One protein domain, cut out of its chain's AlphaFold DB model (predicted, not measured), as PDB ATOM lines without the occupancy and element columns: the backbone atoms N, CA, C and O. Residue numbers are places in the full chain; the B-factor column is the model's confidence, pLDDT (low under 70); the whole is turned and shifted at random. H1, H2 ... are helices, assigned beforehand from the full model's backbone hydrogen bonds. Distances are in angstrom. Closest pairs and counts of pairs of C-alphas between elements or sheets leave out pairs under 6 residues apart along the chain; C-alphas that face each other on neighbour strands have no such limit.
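AT A GLANCE: This is residues 483 to 598 of the 899 residues of the protein "Tubulin glycylase 3F" of Tetrahymena thermophila (strain SB210) (UniProt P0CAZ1). The long helix H5 runs through the middle, with H1 and H2 crossing it on one side and H3 and H4 packed on the other. H4 and H5 form a helical hairpin; the packing is mostly crossed. The printed part has 116 residues, with five named helices in the order H1 to H5 that hold 87 of them and no named strand; its class is all helix, and it is compact, with a radius of gyration of the C-alphas of 14.7 A and spans of 42 by 29 by 24 A.

IN THESE COORDINATES: H5, residues 572 to 597, spans 36.8 A from C-alpha 572 at (14.009, 38.225, -17.749). H3 is residues 520 to 539, 28.7 A; H2, 501 to 517, 24.6 A; H4, 549 to 560; H1, 484 to 495, from C-alpha 484 at (0.063, 20.587, -35.117).

HOW THE PARTS SIT: The hub H5 touches H1 with residues 581 to 589 alone, about perpendicular at 87 degrees; closest C-alphas Leu 490 and Ser 585, 4.7 A. With 574 to 581 alone it touches H2, at 81 degrees, about perpendicular; closest C-alphas Ile 512 and Ile 577, 6.2 A. With 580 to 587 alone it touches H3, a steep tilt of 55 degrees; closest C-alphas Ile 525 and Gln 580, 6.7 A. With 583 to 594 alone it touches H4, a shallow tilt of 16 degrees, opposite ways; closest C-alphas Leu 558 and Asn 583, 7.0 A. In all five helices every O i to N i+4 pair is within hydrogen-bond range.

THE WHOLE: The C-alphas farthest apart, Pro 545 and Gln 570, are 44.2 A apart. The printed part has no cut; the link H4 to H5 is long. pLDDT is under 70 at 44 residues, among them 539 to 550 and 558 to 576.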
ATOM      1  N   THR A 483      -0.741  25.314 -34.208       86.50
ATOM      2  CA  THR A 483      -0.559  24.364 -35.310       86.50
ATOM      3  C   THR A 483      -0.102  23.006 -34.771       86.50
ATOM      4  O   THR A 483       0.581  22.920 -33.748       86.50
ATOM      5  N   GLN A 484      -0.412  21.924 -35.492       88.27
ATOM      6  CA  GLN A 484       0.063  20.587 -35.117       88.27
ATOM      7  C   GLN A 484       1.599  20.517 -35.047       88.27
ATOM      8  O   GLN A 484       2.147  19.779 -34.232       88.27
ATOM      9  N   GLU A 485       2.294  21.310 -35.865       87.78
ATOM     10  CA  GLU A 485       3.747  21.460 -35.812       87.78
ATOM     11  C   GLU A 485       4.209  22.037 -34.468       87.78
ATOM     12  O   GLU A 485       5.053  21.428 -33.816       87.78
ATOM     13  N   LEU A 486       3.608  23.136 -33.997       86.10
ATOM     14  CA  LEU A 486       3.926  23.729 -32.692       86.10
ATOM     15  C   LEU A 486       3.621  22.767 -31.539       86.10
ATOM     16  O   LEU A 486       4.410  22.655 -30.604       86.10
ATOM     17  N   ILE A 487       2.514  22.022 -31.614       85.98
ATOM     18  CA  ILE A 487       2.181  20.986 -30.623       85.98
ATOM     19  C   ILE A 487       3.267  19.901 -30.596       85.98
ATOM     20  O   ILE A 487       3.703  19.491 -29.516       85.98
ATOM     21  N   ASN A 488       3.741  19.457 -31.763       88.23
ATOM     22  CA  ASN A 488       4.822  18.476 -31.861       88.23
ATOM     23  C   ASN A 488       6.141  19.036 -31.303       88.23
ATOM     24  O   ASN A 488       6.825  18.327 -30.570       88.23
ATOM     25  N   GLN A 489       6.467  20.302 -31.584       86.46
ATOM     26  CA  GLN A 489       7.651  20.990 -31.055       86.46
ATOM     27  C   GLN A 489       7.606  21.121 -29.525       86.46
ATOM     28  O   GLN A 489       8.586  20.823 -28.845       86.46
ATOM     29  N   LEU A 490       6.457  21.492 -28.956       85.71
ATOM     30  CA  LEU A 490       6.260  21.549 -27.504       85.71
ATOM     31  C   LEU A 490       6.385  20.162 -26.868       85.71
ATOM     32  O   LEU A 490       7.075  19.997 -25.867       85.71
ATOM     33  N   THR A 491       5.777  19.145 -27.479       85.69
ATOM     34  CA  THR A 491       5.898  17.750 -27.022       85.69
ATOM     35  C   THR A 491       7.355  17.279 -27.086       85.69
ATOM     36  O   THR A 491       7.844  16.615 -26.170       85.69
ATOM     37  N   GLN A 492       8.084  17.673 -28.137       84.18
ATOM     38  CA  GLN A 492       9.513  17.424 -28.268       84.18
ATOM     39  C   GLN A 492      10.272  18.073 -27.108       84.18
ATOM     40  O   GLN A 492      10.946  17.334 -26.405       84.18
ATOM     41  N   ILE A 493      10.076  19.366 -26.812       79.77
ATOM     42  CA  ILE A 493      10.723  20.054 -25.673       79.77
ATOM     43  C   ILE A 493      10.555  19.292 -24.358       79.77
ATOM     44  O   ILE A 493      11.518  19.116 -23.610       79.77
ATOM     45  N   TYR A 494       9.350  18.792 -24.084       78.54
ATOM     46  CA  TYR A 494       9.111  18.005 -22.879       78.54
ATOM     47  C   TYR A 494       9.962  16.720 -22.840       78.54
ATOM     48  O   TYR A 494      10.568  16.392 -21.813       78.54
ATOM     49  N   HIS A 495      10.050  15.992 -23.957       78.24
ATOM     50  CA  HIS A 495      10.841  14.761 -24.052       78.24
ATOM     51  C   HIS A 495      12.353  15.006 -24.198       78.24
ATOM     52  O   HIS A 495      13.148  14.148 -23.800       78.24
ATOM     53  N   THR A 496      12.768  16.160 -24.729       69.73
ATOM     54  CA  THR A 496      14.166  16.525 -24.991       69.73
ATOM     55  C   THR A 496      14.898  17.134 -23.813       69.73
ATOM     56  O   THR A 496      16.056  17.495 -23.993       69.73
ATOM     57  N   LYS A 497      14.370  17.037 -22.581       62.62
ATOM     58  CA  LYS A 497      15.199  17.073 -21.352       62.62
ATOM     59  C   LYS A 497      16.444  16.130 -21.421       62.62
ATOM     60  O   LYS A 497      17.258  16.128 -20.505       62.62
ATOM     61  N   PHE A 498      16.593  15.337 -22.499       47.84
ATOM     62  CA  PHE A 498      17.692  14.436 -22.851       47.84
ATOM     63  C   PHE A 498      18.304  14.594 -24.280       47.84
ATOM     64  O   PHE A 498      19.003  13.673 -24.709       47.84
ATOM     65  N   ILE A 499      18.085  15.679 -25.046       44.49
ATOM     66  CA  ILE A 499      18.700  15.883 -26.392       44.49
ATOM     67  C   ILE A 499      19.704  17.056 -26.376       44.49
ATOM     68  O   ILE A 499      19.648  17.917 -25.510       44.49
ATOM     69  N   LYS A 500      20.712  17.012 -27.261       45.43
ATOM     70  CA  LYS A 500      21.884  17.908 -27.299       45.43
ATOM     71  C   LYS A 500      21.488  19.397 -27.291       45.43
ATOM     72  O   LYS A 500      20.630  19.797 -28.069       45.43
ATOM     73  N   LYS A 501      22.199  20.200 -26.483       58.11
ATOM     74  CA  LYS A 501      21.959  21.640 -26.241       58.11
ATOM     75  C   LYS A 501      21.687  22.488 -27.494       58.11
ATOM     76  O   LYS A 501      20.848  23.370 -27.436       58.11
ATOM     77  N   GLU A 502      22.376  22.234 -28.605       56.10
ATOM     78  CA  GLU A 502      22.314  23.112 -29.787       56.10
ATOM     79  C   GLU A 502      20.969  23.037 -30.540       56.10
ATOM     80  O   GLU A 502      20.437  24.067 -30.938       56.10
ATOM     81  N   GLU A 503      20.360  21.850 -30.675       57.69
ATOM     82  CA  GLU A 503      19.038  21.701 -31.319       57.69
ATOM     83  C   GLU A 503      17.903  22.233 -30.426       57.69
ATOM     84  O   GLU A 503      16.866  22.688 -30.910       57.69
ATOM     85  N   GLU A 504      18.102  22.184 -29.107       64.31
ATOM     86  CA  GLU A 504      17.161  22.721 -28.128       64.31
ATOM     87  C   GLU A 504      17.119  24.256 -28.179       64.31
ATOM     88  O   GLU A 504      16.037  24.834 -28.091       64.31
ATOM     89  N   GLU A 505      18.265  24.915 -28.382       66.80
ATOM     90  CA  GLU A 505      18.356  26.377 -28.465       66.80
ATOM     91  C   GLU A 505      17.628  26.941 -29.697       66.80
ATOM     92  O   GLU A 505      16.861  27.896 -29.555       66.80
ATOM     93  N   GLU A 506      17.782  26.337 -30.882       69.29
ATOM     94  CA  GLU A 506      17.054  26.767 -32.090       69.29
ATOM     95  C   GLU A 506      15.537  26.571 -31.950       69.29
ATOM     96  O   GLU A 506      14.752  27.473 -32.260       69.29
ATOM     97  N   LEU A 507      15.119  25.412 -31.429       71.63
ATOM     98  CA  LEU A 507      13.711  25.088 -31.199       71.63
ATOM     99  C   LEU A 507      13.074  26.048 -30.185       71.63
ATOM    100  O   LEU A 507      11.988  26.585 -30.415       71.63
ATOM    101  N   GLN A 508      13.763  26.298 -29.068       71.16
ATOM    102  CA  GLN A 508      13.313  27.244 -28.053       71.16
ATOM    103  C   GLN A 508      13.273  28.669 -28.599       71.16
ATOM    104  O   GLN A 508      12.301  29.374 -28.341       71.16
ATOM    105  N   TYR A 509      14.260  29.090 -29.393       74.90
ATOM    106  CA  TYR A 509      14.277  30.421 -30.000       74.90
ATOM    107  C   TYR A 509      13.094  30.645 -30.953       74.90
ATOM    108  O   TYR A 509      12.439  31.694 -30.901       74.90
ATOM    109  N   GLY A 510      12.772  29.647 -31.785       77.12
ATOM    110  CA  GLY A 510      11.609  29.681 -32.675       77.12
ATOM    111  C   GLY A 510      10.297  29.847 -31.906       77.12
ATOM    112  O   GLY A 510       9.502  30.741 -32.210       77.12
ATOM    113  N   LEU A 511      10.105  29.056 -30.847       78.48
ATOM    114  CA  LEU A 511       8.926  29.156 -29.986       78.48
ATOM    115  C   LEU A 511       8.872  30.472 -29.208       78.48
ATOM    116  O   LEU A 511       7.822  31.102 -29.166       78.48
ATOM    117  N   ILE A 512       9.986  30.930 -28.633       75.23
ATOM    118  CA  ILE A 512      10.070  32.224 -27.941       75.23
ATOM    119  C   ILE A 512       9.629  33.348 -28.881       75.23
ATOM    120  O   ILE A 512       8.838  34.208 -28.492       75.23
ATOM    121  N   THR A 513      10.099  33.329 -30.128       77.46
ATOM    122  CA  THR A 513       9.727  34.323 -31.140       77.46
ATOM    123  C   THR A 513       8.234  34.264 -31.459       77.46
ATOM    124  O   THR A 513       7.572  35.303 -31.456       77.46
ATOM    125  N   TYR A 514       7.688  33.062 -31.656       79.04
ATOM    126  CA  TYR A 514       6.257  32.850 -31.880       79.04
ATOM    127  C   TYR A 514       5.405  33.366 -30.706       79.04
ATOM    128  O   TYR A 514       4.482  34.161 -30.895       79.04
ATOM    129  N   PHE A 515       5.744  32.981 -29.474       76.33
ATOM    130  CA  PHE A 515       4.978  33.345 -28.281       76.33
ATOM    131  C   PHE A 515       5.100  34.826 -27.912       76.33
ATOM    132  O   PHE A 515       4.145  35.398 -27.390       76.33
ATOM    133  N   ARG A 516       6.213  35.490 -28.249       74.73
ATOM    134  CA  ARG A 516       6.343  36.954 -28.130       74.73
ATOM    135  C   ARG A 516       5.335  37.709 -28.986       74.73
ATOM    136  O   ARG A 516       4.879  38.778 -28.588       74.73
ATOM    137  N   GLN A 517       5.027  37.183 -30.166       74.27
ATOM    138  CA  GLN A 517       4.152  37.843 -31.133       74.27
ATOM    139  C   GLN A 517       2.667  37.568 -30.861       74.27
ATOM    140  O   GLN A 517       1.813  38.333 -31.307       74.27
ATOM    141  N   ASN A 518       2.344  36.520 -30.095       75.02
ATOM    142  CA  ASN A 518       0.971  36.092 -29.857       75.02
ATOM    143  C   ASN A 518       0.452  36.528 -28.471       75.02
ATOM    144  O   ASN A 518       0.610  35.825 -27.476       75.02
ATOM    145  N   GLN A 519      -0.209  37.692 -28.398       68.84
ATOM    146  CA  GLN A 519      -0.727  38.238 -27.130       68.84
ATOM    147  C   GLN A 519      -1.783  37.350 -26.445       68.84
ATOM    148  O   GLN A 519      -1.893  37.386 -25.218       68.84
ATOM    149  N   GLN A 520      -2.529  36.532 -27.201       73.66
ATOM    150  CA  GLN A 520      -3.516  35.598 -26.633       73.66
ATOM    151  C   GLN A 520      -2.847  34.542 -25.746       73.66
ATOM    152  O   GLN A 520      -3.427  34.084 -24.761       73.66
ATOM    153  N   PHE A 521      -1.584  34.219 -26.027       73.24
ATOM    154  CA  PHE A 521      -0.838  33.216 -25.288       73.24
ATOM    155  C   PHE A 521      -0.656  33.555 -23.806       73.24
ATOM    156  O   PHE A 521      -0.717  32.669 -22.953       73.24
ATOM    157  N   LYS A 522      -0.495  34.843 -23.477       71.24
ATOM    158  CA  LYS A 522      -0.355  35.283 -22.084       71.24
ATOM    159  C   LYS A 522      -1.588  34.906 -21.255       71.24
ATOM    160  O   LYS A 522      -1.441  34.411 -20.142       71.24
ATOM    161  N   GLN A 523      -2.784  35.059 -21.831       74.81
ATOM    162  CA  GLN A 523      -4.037  34.668 -21.179       74.81
ATOM    163  C   GLN A 523      -4.098  33.147 -20.983       74.81
ATOM    164  O   GLN A 523      -4.415  32.680 -19.892       74.81
ATOM    165  N   TYR A 524      -3.730  32.361 -22.000       74.74
ATOM    166  CA  TYR A 524      -3.696  30.896 -21.909       74.74
ATOM    167  C   TYR A 524      -2.777  30.378 -20.810       74.74
ATOM    168  O   TYR A 524      -3.154  29.471 -20.068       74.74
ATOM    169  N   ILE A 525      -1.605  30.984 -20.662       72.80
ATOM    170  CA  ILE A 525      -0.659  30.637 -19.607       72.80
ATOM    171  C   ILE A 525      -1.202  30.977 -18.219       72.80
ATOM    172  O   ILE A 525      -1.053  30.165 -17.309       72.80
ATOM    173  N   GLU A 526      -1.850  32.130 -18.038       75.36
ATOM    174  CA  GLU A 526      -2.480  32.494 -16.759       75.36
ATOM    175  C   GLU A 526      -3.559  31.473 -16.356       75.36
ATOM    176  O   GLU A 526      -3.577  31.014 -15.210       75.36
ATOM    177  N   TYR A 527      -4.383  31.021 -17.308       75.57
ATOM    178  CA  TYR A 527      -5.369  29.964 -17.061       75.57
ATOM    179  C   TYR A 527      -4.727  28.602 -16.769       75.57
ATOM    180  O   TYR A 527      -5.111  27.954 -15.794       75.57
ATOM    181  N   ILE A 528      -3.733  28.172 -17.560       76.41
ATOM    182  CA  ILE A 528      -2.989  26.925 -17.302       76.41
ATOM    183  C   ILE A 528      -2.377  26.957 -15.903       76.41
ATOM    184  O   ILE A 528      -2.482  25.982 -15.167       76.41
ATOM    185  N   ASN A 529      -1.756  28.072 -15.520       77.50
ATOM    186  CA  ASN A 529      -1.138  28.251 -14.211       77.50
ATOM    187  C   ASN A 529      -2.140  28.047 -13.077       77.50
ATOM    188  O   ASN A 529      -1.843  27.330 -12.121       77.50
ATOM    189  N   GLN A 530      -3.328  28.640 -13.198       78.47
ATOM    190  CA  GLN A 530      -4.385  28.480 -12.208       78.47
ATOM    191  C   GLN A 530      -4.853  27.022 -12.116       78.47
ATOM    192  O   GLN A 530      -4.901  26.456 -11.024       78.47
ATOM    193  N   VAL A 531      -5.122  26.376 -13.254       76.91
ATOM    194  CA  VAL A 531      -5.586  24.982 -13.265       76.91
ATOM    195  C   VAL A 531      -4.494  24.019 -12.785       76.91
ATOM    196  O   VAL A 531      -4.783  23.093 -12.032       76.91
ATOM    197  N   ASN A 532      -3.230  24.241 -13.147       77.16
ATOM    198  CA  ASN A 532      -2.104  23.440 -12.665       77.16
ATOM    199  C   ASN A 532      -1.939  23.576 -11.144       77.16
ATOM    200  O   ASN A 532      -1.705  22.569 -10.475       77.16
ATOM    201  N   LYS A 533      -2.124  24.779 -10.576       79.27
ATOM    202  CA  LYS A 533      -2.163  24.977  -9.115       79.27
ATOM    203  C   LYS A 533      -3.278  24.146  -8.477       79.27
ATOM    204  O   LYS A 533      -3.023  23.454  -7.492       79.27
ATOM    205  N   ASP A 534      -4.474  24.143  -9.060       78.06
ATOM    206  CA  ASP A 534      -5.602  23.343  -8.571       78.06
ATOM    207  C   ASP A 534      -5.324  21.831  -8.665       78.06
ATOM    208  O   ASP A 534      -5.582  21.095  -7.709       78.06
ATOM    209  N   ILE A 535      -4.723  21.365  -9.768       75.38
ATOM    210  CA  ILE A 535      -4.291  19.970  -9.957       75.38
ATOM    211  C   ILE A 535      -3.284  19.563  -8.874       75.38
ATOM    212  O   ILE A 535      -3.478  18.535  -8.223       75.38
ATOM    213  N   ILE A 536      -2.224  20.350  -8.655       75.60
ATOM    214  CA  ILE A 536      -1.193  20.065  -7.641       75.60
ATOM    215  C   ILE A 536      -1.821  20.045  -6.240       75.60
ATOM    216  O   ILE A 536      -1.585  19.118  -5.459       75.60
ATOM    217  N   ASN A 537      -2.660  21.032  -5.922       77.70
ATOM    218  CA  ASN A 537      -3.321  21.149  -4.620       77.70
ATOM    219  C   ASN A 537      -4.299  20.007  -4.344       77.70
ATOM    220  O   ASN A 537      -4.409  19.555  -3.204       77.70
ATOM    221  N   LEU A 538      -5.026  19.535  -5.357       71.98
ATOM    222  CA  LEU A 538      -5.932  18.407  -5.190       71.98
ATOM    223  C   LEU A 538      -5.154  17.098  -5.073       71.98
ATOM    224  O   LEU A 538      -5.383  16.325  -4.146       71.98
ATOM    225  N   LEU A 539      -4.225  16.841  -5.995       67.37
ATOM    226  CA  LEU A 539      -3.528  15.558  -6.066       67.37
ATOM    227  C   LEU A 539      -2.538  15.366  -4.912       67.37
ATOM    228  O   LEU A 539      -2.350  14.234  -4.481       67.37
ATOM    229  N   SER A 540      -1.997  16.442  -4.329       69.04
ATOM    230  CA  SER A 540      -1.209  16.370  -3.084       69.04
ATOM    231  C   SER A 540      -2.023  15.915  -1.865       69.04
ATOM    232  O   SER A 540      -1.454  15.361  -0.924       69.04
ATOM    233  N   LYS A 541      -3.351  16.099  -1.876       67.01
ATOM    234  CA  LYS A 541      -4.261  15.641  -0.809       67.01
ATOM    235  C   LYS A 541      -4.729  14.202  -0.999       67.01
ATOM    236  O   LYS A 541      -5.208  13.589  -0.046       67.01
ATOM    237  N   ILE A 542      -4.623  13.656  -2.212       58.65
ATOM    238  CA  ILE A 542      -5.003  12.271  -2.481       58.65
ATOM    239  C   ILE A 542      -3.851  11.377  -2.018       58.65
ATOM    240  O   ILE A 542      -2.726  11.544  -2.490       58.65
ATOM    241  N   PRO A 543      -4.097  10.400  -1.126       51.07
ATOM    242  CA  PRO A 543      -3.084   9.430  -0.764       51.07
ATOM    243  C   PRO A 543      -2.484   8.816  -2.035       51.07
ATOM    244  O   PRO A 543      -3.194   8.236  -2.861       51.07
ATOM    245  N   ASN A 544      -1.156   8.894  -2.136       48.16
ATOM    246  CA  ASN A 544      -0.342   8.431  -3.258       48.16
ATOM    247  C   ASN A 544      -0.636   7.008  -3.817       48.16
ATOM    248  O   ASN A 544      -0.317   6.787  -4.981       48.16
ATOM    249  N   PRO A 545      -1.263   6.027  -3.116       45.99
ATOM    250  CA  PRO A 545      -1.569   4.713  -3.706       45.99
ATOM    251  C   PRO A 545      -2.368   4.685  -5.019       45.99
ATOM    252  O   PRO A 545      -2.303   3.672  -5.712       45.99
ATOM    253  N   ASN A 546      -3.127   5.731  -5.361       51.47
ATOM    254  CA  ASN A 546      -4.006   5.721  -6.542       51.47
ATOM    255  C   ASN A 546      -3.500   6.583  -7.709       51.47
ATOM    256  O   ASN A 546      -4.136   6.614  -8.765       51.47
ATOM    257  N   ILE A 547      -2.392   7.304  -7.532       56.74
ATOM    258  CA  ILE A 547      -1.852   8.185  -8.564       56.74
ATOM    259  C   ILE A 547      -0.895   7.354  -9.424       56.74
ATOM    260  O   ILE A 547       0.038   6.737  -8.924       56.74
ATOM    261  N   ASN A 548      -1.155   7.299 -10.731       64.68
ATOM    262  CA  ASN A 548      -0.272   6.619 -11.677       64.68
ATOM    263  C   ASN A 548       1.139   7.235 -11.596       64.68
ATOM    264  O   ASN A 548       1.254   8.458 -11.593       64.68
ATOM    265  N   GLU A 549       2.199   6.420 -11.568       67.81
ATOM    266  CA  GLU A 549       3.596   6.889 -11.503       67.81
ATOM    267  C   GLU A 549       3.921   7.954 -12.563       67.81
ATOM    268  O   GLU A 549       4.650   8.906 -12.280       67.81
ATOM    269  N   MET A 550       3.329   7.844 -13.758       67.09
ATOM    270  CA  MET A 550       3.463   8.848 -14.820       67.09
ATOM    271  C   MET A 550       2.881  10.204 -14.409       67.09
ATOM    272  O   MET A 550       3.506  11.237 -14.632       67.09
ATOM    273  N   LEU A 551       1.709  10.194 -13.769       71.17
ATOM    274  CA  LEU A 551       1.058  11.393 -13.257       71.17
ATOM    275  C   LEU A 551       1.841  11.971 -12.067       71.17
ATOM    276  O   LEU A 551       2.024  13.177 -12.011       71.17
ATOM    277  N   ILE A 552       2.386  11.138 -11.171       70.02
ATOM    278  CA  ILE A 552       3.249  11.604 -10.064       70.02
ATOM    279  C   ILE A 552       4.487  12.322 -10.609       70.02
ATOM    280  O   ILE A 552       4.784  13.442 -10.197       70.02
ATOM    281  N   LYS A 553       5.206  11.691 -11.548       73.33
ATOM    282  CA  LYS A 553       6.395  12.279 -12.178       73.33
ATOM    283  C   LYS A 553       6.073  13.646 -12.781       73.33
ATOM    284  O   LYS A 553       6.824  14.597 -12.598       73.33
ATOM    285  N   TYR A 554       4.942  13.730 -13.463       71.62
ATOM    286  CA  TYR A 554       4.474  14.952 -14.084       71.62
ATOM    287  C   TYR A 554       4.148  16.061 -13.070       71.62
ATOM    288  O   TYR A 554       4.541  17.211 -13.247       71.62
ATOM    289  N   LEU A 555       3.461  15.719 -11.978       69.01
ATOM    290  CA  LEU A 555       3.152  16.679 -10.919       69.01
ATOM    291  C   LEU A 555       4.417  17.207 -10.252       69.01
ATOM    292  O   LEU A 555       4.472  18.385  -9.909       69.01
ATOM    293  N   ASN A 556       5.441  16.362 -10.117       72.19
ATOM    294  CA  ASN A 556       6.749  16.800  -9.648       72.19
ATOM    295  C   ASN A 556       7.363  17.808 -10.630       72.19
ATOM    296  O   ASN A 556       7.782  18.879 -10.196       72.19
ATOM    297  N   ASP A 557       7.342  17.524 -11.935       72.88
ATOM    298  CA  ASP A 557       7.826  18.446 -12.972       72.88
ATOM    299  C   ASP A 557       7.092  19.801 -12.939       72.88
ATOM    300  O   ASP A 557       7.739  20.846 -13.004       72.88
ATOM    301  N   LEU A 558       5.766  19.799 -12.763       69.38
ATOM    302  CA  LEU A 558       4.980  21.021 -12.562       69.38
ATOM    303  C   LEU A 558       5.347  21.760 -11.269       69.38
ATOM    304  O   LEU A 558       5.462  22.983 -11.268       69.38
ATOM    305  N   SER A 559       5.522  21.033 -10.163       68.06
ATOM    306  CA  SER A 559       5.832  21.630  -8.857       68.06
ATOM    307  C   SER A 559       7.207  22.306  -8.830       68.06
ATOM    308  O   SER A 559       7.369  23.342  -8.185       68.06
ATOM    309  N   ILE A 560       8.179  21.760  -9.573       65.88
ATOM    310  CA  ILE A 560       9.531  22.320  -9.709       65.88
ATOM    311  C   ILE A 560       9.493  23.682 -10.410       65.88
ATOM    312  O   ILE A 560      10.296  24.554 -10.090       65.88
ATOM    313  N   LEU A 561       8.543  23.898 -11.322       61.56
ATOM    314  CA  LEU A 561       8.455  25.128 -12.111       61.56
ATOM    315  C   LEU A 561       7.924  26.348 -11.353       61.56
ATOM    316  O   LEU A 561       7.785  27.385 -11.993       61.56
ATOM    317  N   GLN A 562       7.657  26.237 -10.038       53.70
ATOM    318  CA  GLN A 562       7.281  27.318  -9.104       53.70
ATOM    319  C   GLN A 562       6.765  28.579  -9.816       53.70
ATOM    320  O   GLN A 562       7.476  29.572  -9.965       53.70
ATOM    321  N   VAL A 563       5.507  28.502 -10.258       50.72
ATOM    322  CA  VAL A 563       4.777  29.478 -11.091       50.72
ATOM    323  C   VAL A 563       4.795  30.923 -10.543       50.72
ATOM    324  O   VAL A 563       4.468  31.867 -11.255       50.72
ATOM    325  N   ASP A 564       5.240  31.132  -9.306       48.34
ATOM    326  CA  ASP A 564       5.141  32.391  -8.566       48.34
ATOM    327  C   ASP A 564       6.310  33.386  -8.783       48.34
ATOM    328  O   ASP A 564       6.442  34.332  -8.014       48.34
ATOM    329  N   LYS A 565       7.168  33.227  -9.809       47.75
ATOM    330  CA  LYS A 565       8.333  34.125 -10.051       47.75
ATOM    331  C   LYS A 565       8.411  34.808 -11.430       47.75
ATOM    332  O   LYS A 565       9.494  35.186 -11.870       47.75
ATOM    333  N   LEU A 566       7.287  35.018 -12.113       47.97
ATOM    334  CA  LEU A 566       7.247  35.634 -13.452       47.97
ATOM    335  C   LEU A 566       7.090  37.180 -13.432       47.97
ATOM    336  O   LEU A 566       6.295  37.722 -14.198       47.97
ATOM    337  N   GLU A 567       7.854  37.903 -12.600       40.49
ATOM    338  CA  GLU A 567       7.852  39.384 -12.543       40.49
ATOM    339  C   GLU A 567       9.153  40.023 -13.103       40.49
ATOM    340  O   GLU A 567      10.260  39.608 -12.769       40.49
ATOM    341  N   CYS A 568       8.960  41.014 -13.991       35.76
ATOM    342  CA  CYS A 568       9.815  42.116 -14.495       35.76
ATOM    343  C   CYS A 568      11.340  41.963 -14.726       35.76
ATOM    344  O   CYS A 568      12.126  42.027 -13.793       35.76
ATOM    345  N   ASP A 569      11.740  41.912 -16.010       39.00
ATOM    346  CA  ASP A 569      12.657  42.844 -16.724       39.00
ATOM    347  C   ASP A 569      12.835  42.350 -18.179       39.00
ATOM    348  O   ASP A 569      12.683  41.161 -18.447       39.00
ATOM    349  N   GLN A 570      13.139  43.209 -19.164       44.19
ATOM    350  CA  GLN A 570      13.169  42.804 -20.592       44.19
ATOM    351  C   GLN A 570      14.151  41.656 -20.914       44.19
ATOM    352  O   GLN A 570      13.905  40.895 -21.848       44.19
ATOM    353  N   GLU A 571      15.206  41.468 -20.116       46.74
ATOM    354  CA  GLU A 571      16.100  40.300 -20.209       46.74
ATOM    355  C   GLU A 571      15.645  39.087 -19.382       46.74
ATOM    356  O   GLU A 571      16.014  37.955 -19.686       46.74
ATOM    357  N   GLN A 572      14.799  39.294 -18.370       54.10
ATOM    358  CA  GLN A 572      14.009  38.225 -17.749       54.10
ATOM    359  C   GLN A 572      12.845  37.791 -18.648       54.10
ATOM    360  O   GLN A 572      12.332  36.692 -18.470       54.10
ATOM    361  N   GLY A 573      12.472  38.594 -19.650       60.38
ATOM    362  CA  GLY A 573      11.401  38.301 -20.599       60.38
ATOM    363  C   GLY A 573      11.580  36.961 -21.310       60.38
ATOM    364  O   GLY A 573      10.651  36.160 -21.314       60.38
ATOM    365  N   ASP A 574      12.776  36.677 -21.836       64.02
ATOM    366  CA  ASP A 574      13.056  35.394 -22.503       64.02
ATOM    367  C   ASP A 574      13.012  34.212 -21.546       64.02
ATOM    368  O   ASP A 574      12.401  33.197 -21.863       64.02
ATOM    369  N   LYS A 575      13.581  34.356 -20.344       65.98
ATOM    370  CA  LYS A 575      13.526  33.309 -19.314       65.98
ATOM    371  C   LYS A 575      12.092  33.043 -18.856       65.98
ATOM    372  O   LYS A 575      11.715  31.892 -18.656       65.98
ATOM    373  N   ASN A 576      11.286  34.095 -18.737       66.77
ATOM    374  CA  ASN A 576       9.874  33.996 -18.395       66.77
ATOM    375  C   ASN A 576       9.102  33.279 -19.506       66.77
ATOM    376  O   ASN A 576       8.379  32.331 -19.216       66.77
ATOM    377  N   ILE A 577       9.298  33.656 -20.772       70.77
ATOM    378  CA  ILE A 577       8.668  32.978 -21.916       70.77
ATOM    379  C   ILE A 577       9.129  31.520 -22.001       70.77
ATOM    380  O   ILE A 577       8.309  30.633 -22.200       70.77
ATOM    381  N   GLN A 578      10.412  31.237 -21.779       72.02
ATOM    382  CA  GLN A 578      10.952  29.880 -21.749       72.02
ATOM    383  C   GLN A 578      10.298  29.034 -20.646       72.02
ATOM    384  O   GLN A 578       9.863  27.915 -20.908       72.02
ATOM    385  N   ALA A 579      10.142  29.571 -19.432       70.36
ATOM    386  CA  ALA A 579       9.423  28.892 -18.352       70.36
ATOM    387  C   ALA A 579       7.949  28.634 -18.713       70.36
ATOM    388  O   ALA A 579       7.418  27.562 -18.421       70.36
ATOM    389  N   GLN A 580       7.298  29.580 -19.396       75.65
ATOM    390  CA  GLN A 580       5.928  29.427 -19.892       75.65
ATOM    391  C   GLN A 580       5.819  28.358 -20.989       75.65
ATOM    392  O   GLN A 580       4.895  27.548 -20.950       75.65
ATOM    393  N   ILE A 581       6.779  28.301 -21.917       78.10
ATOM    394  CA  ILE A 581       6.893  27.252 -22.942       78.10
ATOM    395  C   ILE A 581       7.047  25.888 -22.278       78.10
ATOM    396  O   ILE A 581       6.352  24.944 -22.648       78.10
ATOM    397  N   ILE A 582       7.919  25.779 -21.274       77.91
ATOM    398  CA  ILE A 582       8.126  24.530 -20.541       77.91
ATOM    399  C   ILE A 582       6.835  24.131 -19.815       77.91
ATOM    400  O   ILE A 582       6.399  22.991 -19.952       77.91
ATOM    401  N   ASN A 583       6.176  25.049 -19.105       78.47
ATOM    402  CA  ASN A 583       4.908  24.767 -18.432       78.47
ATOM    403  C   ASN A 583       3.819  24.314 -19.416       78.47
ATOM    404  O   ASN A 583       3.129  23.330 -19.165       78.47
ATOM    405  N   LEU A 584       3.719  24.958 -20.582       82.47
ATOM    406  CA  LEU A 584       2.813  24.528 -21.642       82.47
ATOM    407  C   LEU A 584       3.181  23.147 -22.193       82.47
ATOM    408  O   LEU A 584       2.292  22.321 -22.374       82.47
ATOM    409  N   SER A 585       4.464  22.883 -22.459       83.18
ATOM    410  CA  SER A 585       4.934  21.581 -22.956       83.18
ATOM    411  C   SER A 585       4.555  20.452 -22.001       83.18
ATOM    412  O   SER A 585       4.068  19.400 -22.409       83.18
ATOM    413  N   ILE A 586       4.684  20.732 -20.708       82.31
ATOM    414  CA  ILE A 586       4.270  19.887 -19.606       82.31
ATOM    415  C   ILE A 586       2.741  19.733 -19.668       82.31
ATOM    416  O   ILE A 586       2.243  18.616 -19.767       82.31
ATOM    417  N   SER A 587       1.942  20.797 -19.696       85.07
ATOM    418  CA  SER A 587       0.478  20.672 -19.799       85.07
ATOM    419  C   SER A 587      -0.012  19.918 -21.048       85.07
ATOM    420  O   SER A 587      -0.919  19.096 -20.942       85.07
ATOM    421  N   ILE A 588       0.618  20.086 -22.210       87.47
ATOM    422  CA  ILE A 588       0.298  19.288 -23.406       87.47
ATOM    423  C   ILE A 588       0.605  17.806 -23.180       87.47
ATOM    424  O   ILE A 588      -0.191  16.954 -23.575       87.47
ATOM    425  N   GLU A 589       1.712  17.473 -22.517       85.84
ATOM    426  CA  GLU A 589       2.001  16.074 -22.211       85.84
ATOM    427  C   GLU A 589       1.026  15.489 -21.183       85.84
ATOM    428  O   GLU A 589       0.559  14.361 -21.350       85.84
ATOM    429  N   LEU A 590       0.670  16.227 -20.128       85.22
ATOM    430  CA  LEU A 590      -0.324  15.740 -19.165       85.22
ATOM    431  C   LEU A 590      -1.649  15.428 -19.838       85.22
ATOM    432  O   LEU A 590      -2.278  14.431 -19.490       85.22
ATOM    433  N   ASP A 591      -2.053  16.230 -20.816       88.50
ATOM    434  CA  ASP A 591      -3.235  15.954 -21.619       88.50
ATOM    435  C   ASP A 591      -3.180  14.563 -22.271       88.50
ATOM    436  O   ASP A 591      -4.150  13.803 -22.175       88.50
ATOM    437  N   ASN A 592      -2.025  14.196 -22.839       86.18
ATOM    438  CA  ASN A 592      -1.773  12.875 -23.423       86.18
ATOM    439  C   ASN A 592      -1.771  11.770 -22.351       86.18
ATOM    440  O   ASN A 592      -2.364  10.706 -22.545       86.18
ATOM    441  N   ILE A 593      -1.126  12.010 -21.204       84.43
ATOM    442  CA  ILE A 593      -1.053  11.057 -20.084       84.43
ATOM    443  C   ILE A 593      -2.451  10.782 -19.517       84.43
ATOM    444  O   ILE A 593      -2.800   9.626 -19.269       84.43
ATOM    445  N   LEU A 594      -3.279  11.813 -19.336       86.31
ATOM    446  CA  LEU A 594      -4.649  11.667 -18.845       86.31
ATOM    447  C   LEU A 594      -5.490  10.798 -19.786       86.31
ATOM    448  O   LEU A 594      -6.235   9.946 -19.298       86.31
ATOM    449  N   GLU A 595      -5.339  10.937 -21.107       85.27
ATOM    450  CA  GLU A 595      -6.013  10.058 -22.076       85.27
ATOM    451  C   GLU A 595      -5.508   8.613 -22.020       85.27
ATOM    452  O   GLU A 595      -6.293   7.684 -22.187       85.27
ATOM    453  N   GLN A 596      -4.227   8.389 -21.724       82.68
ATOM    454  CA  GLN A 596      -3.696   7.034 -21.547       82.68
ATOM    455  C   GLN A 596      -4.198   6.370 -20.258       82.68
ATOM    456  O   GLN A 596      -4.449   5.164 -20.239       82.68
ATOM    457  N   ILE A 597      -4.348   7.142 -19.177       82.28
ATOM    458  CA  ILE A 597      -4.823   6.640 -17.880       82.28
ATOM    459  C   ILE A 597      -6.342   6.417 -17.899       82.28
ATOM    460  O   ILE A 597      -6.823   5.426 -17.344       82.28
ATOM    461  N   TYR A 598      -7.096   7.312 -18.546       86.47
ATOM    462  CA  TYR A 598      -8.561   7.299 -18.592       86.47
ATOM    463  C   TYR A 598      -9.101   7.301 -20.038       86.47
ATOM    464  O   TYR A 598      -9.871   8.196 -20.407       86.47
TER     465      TYR A 598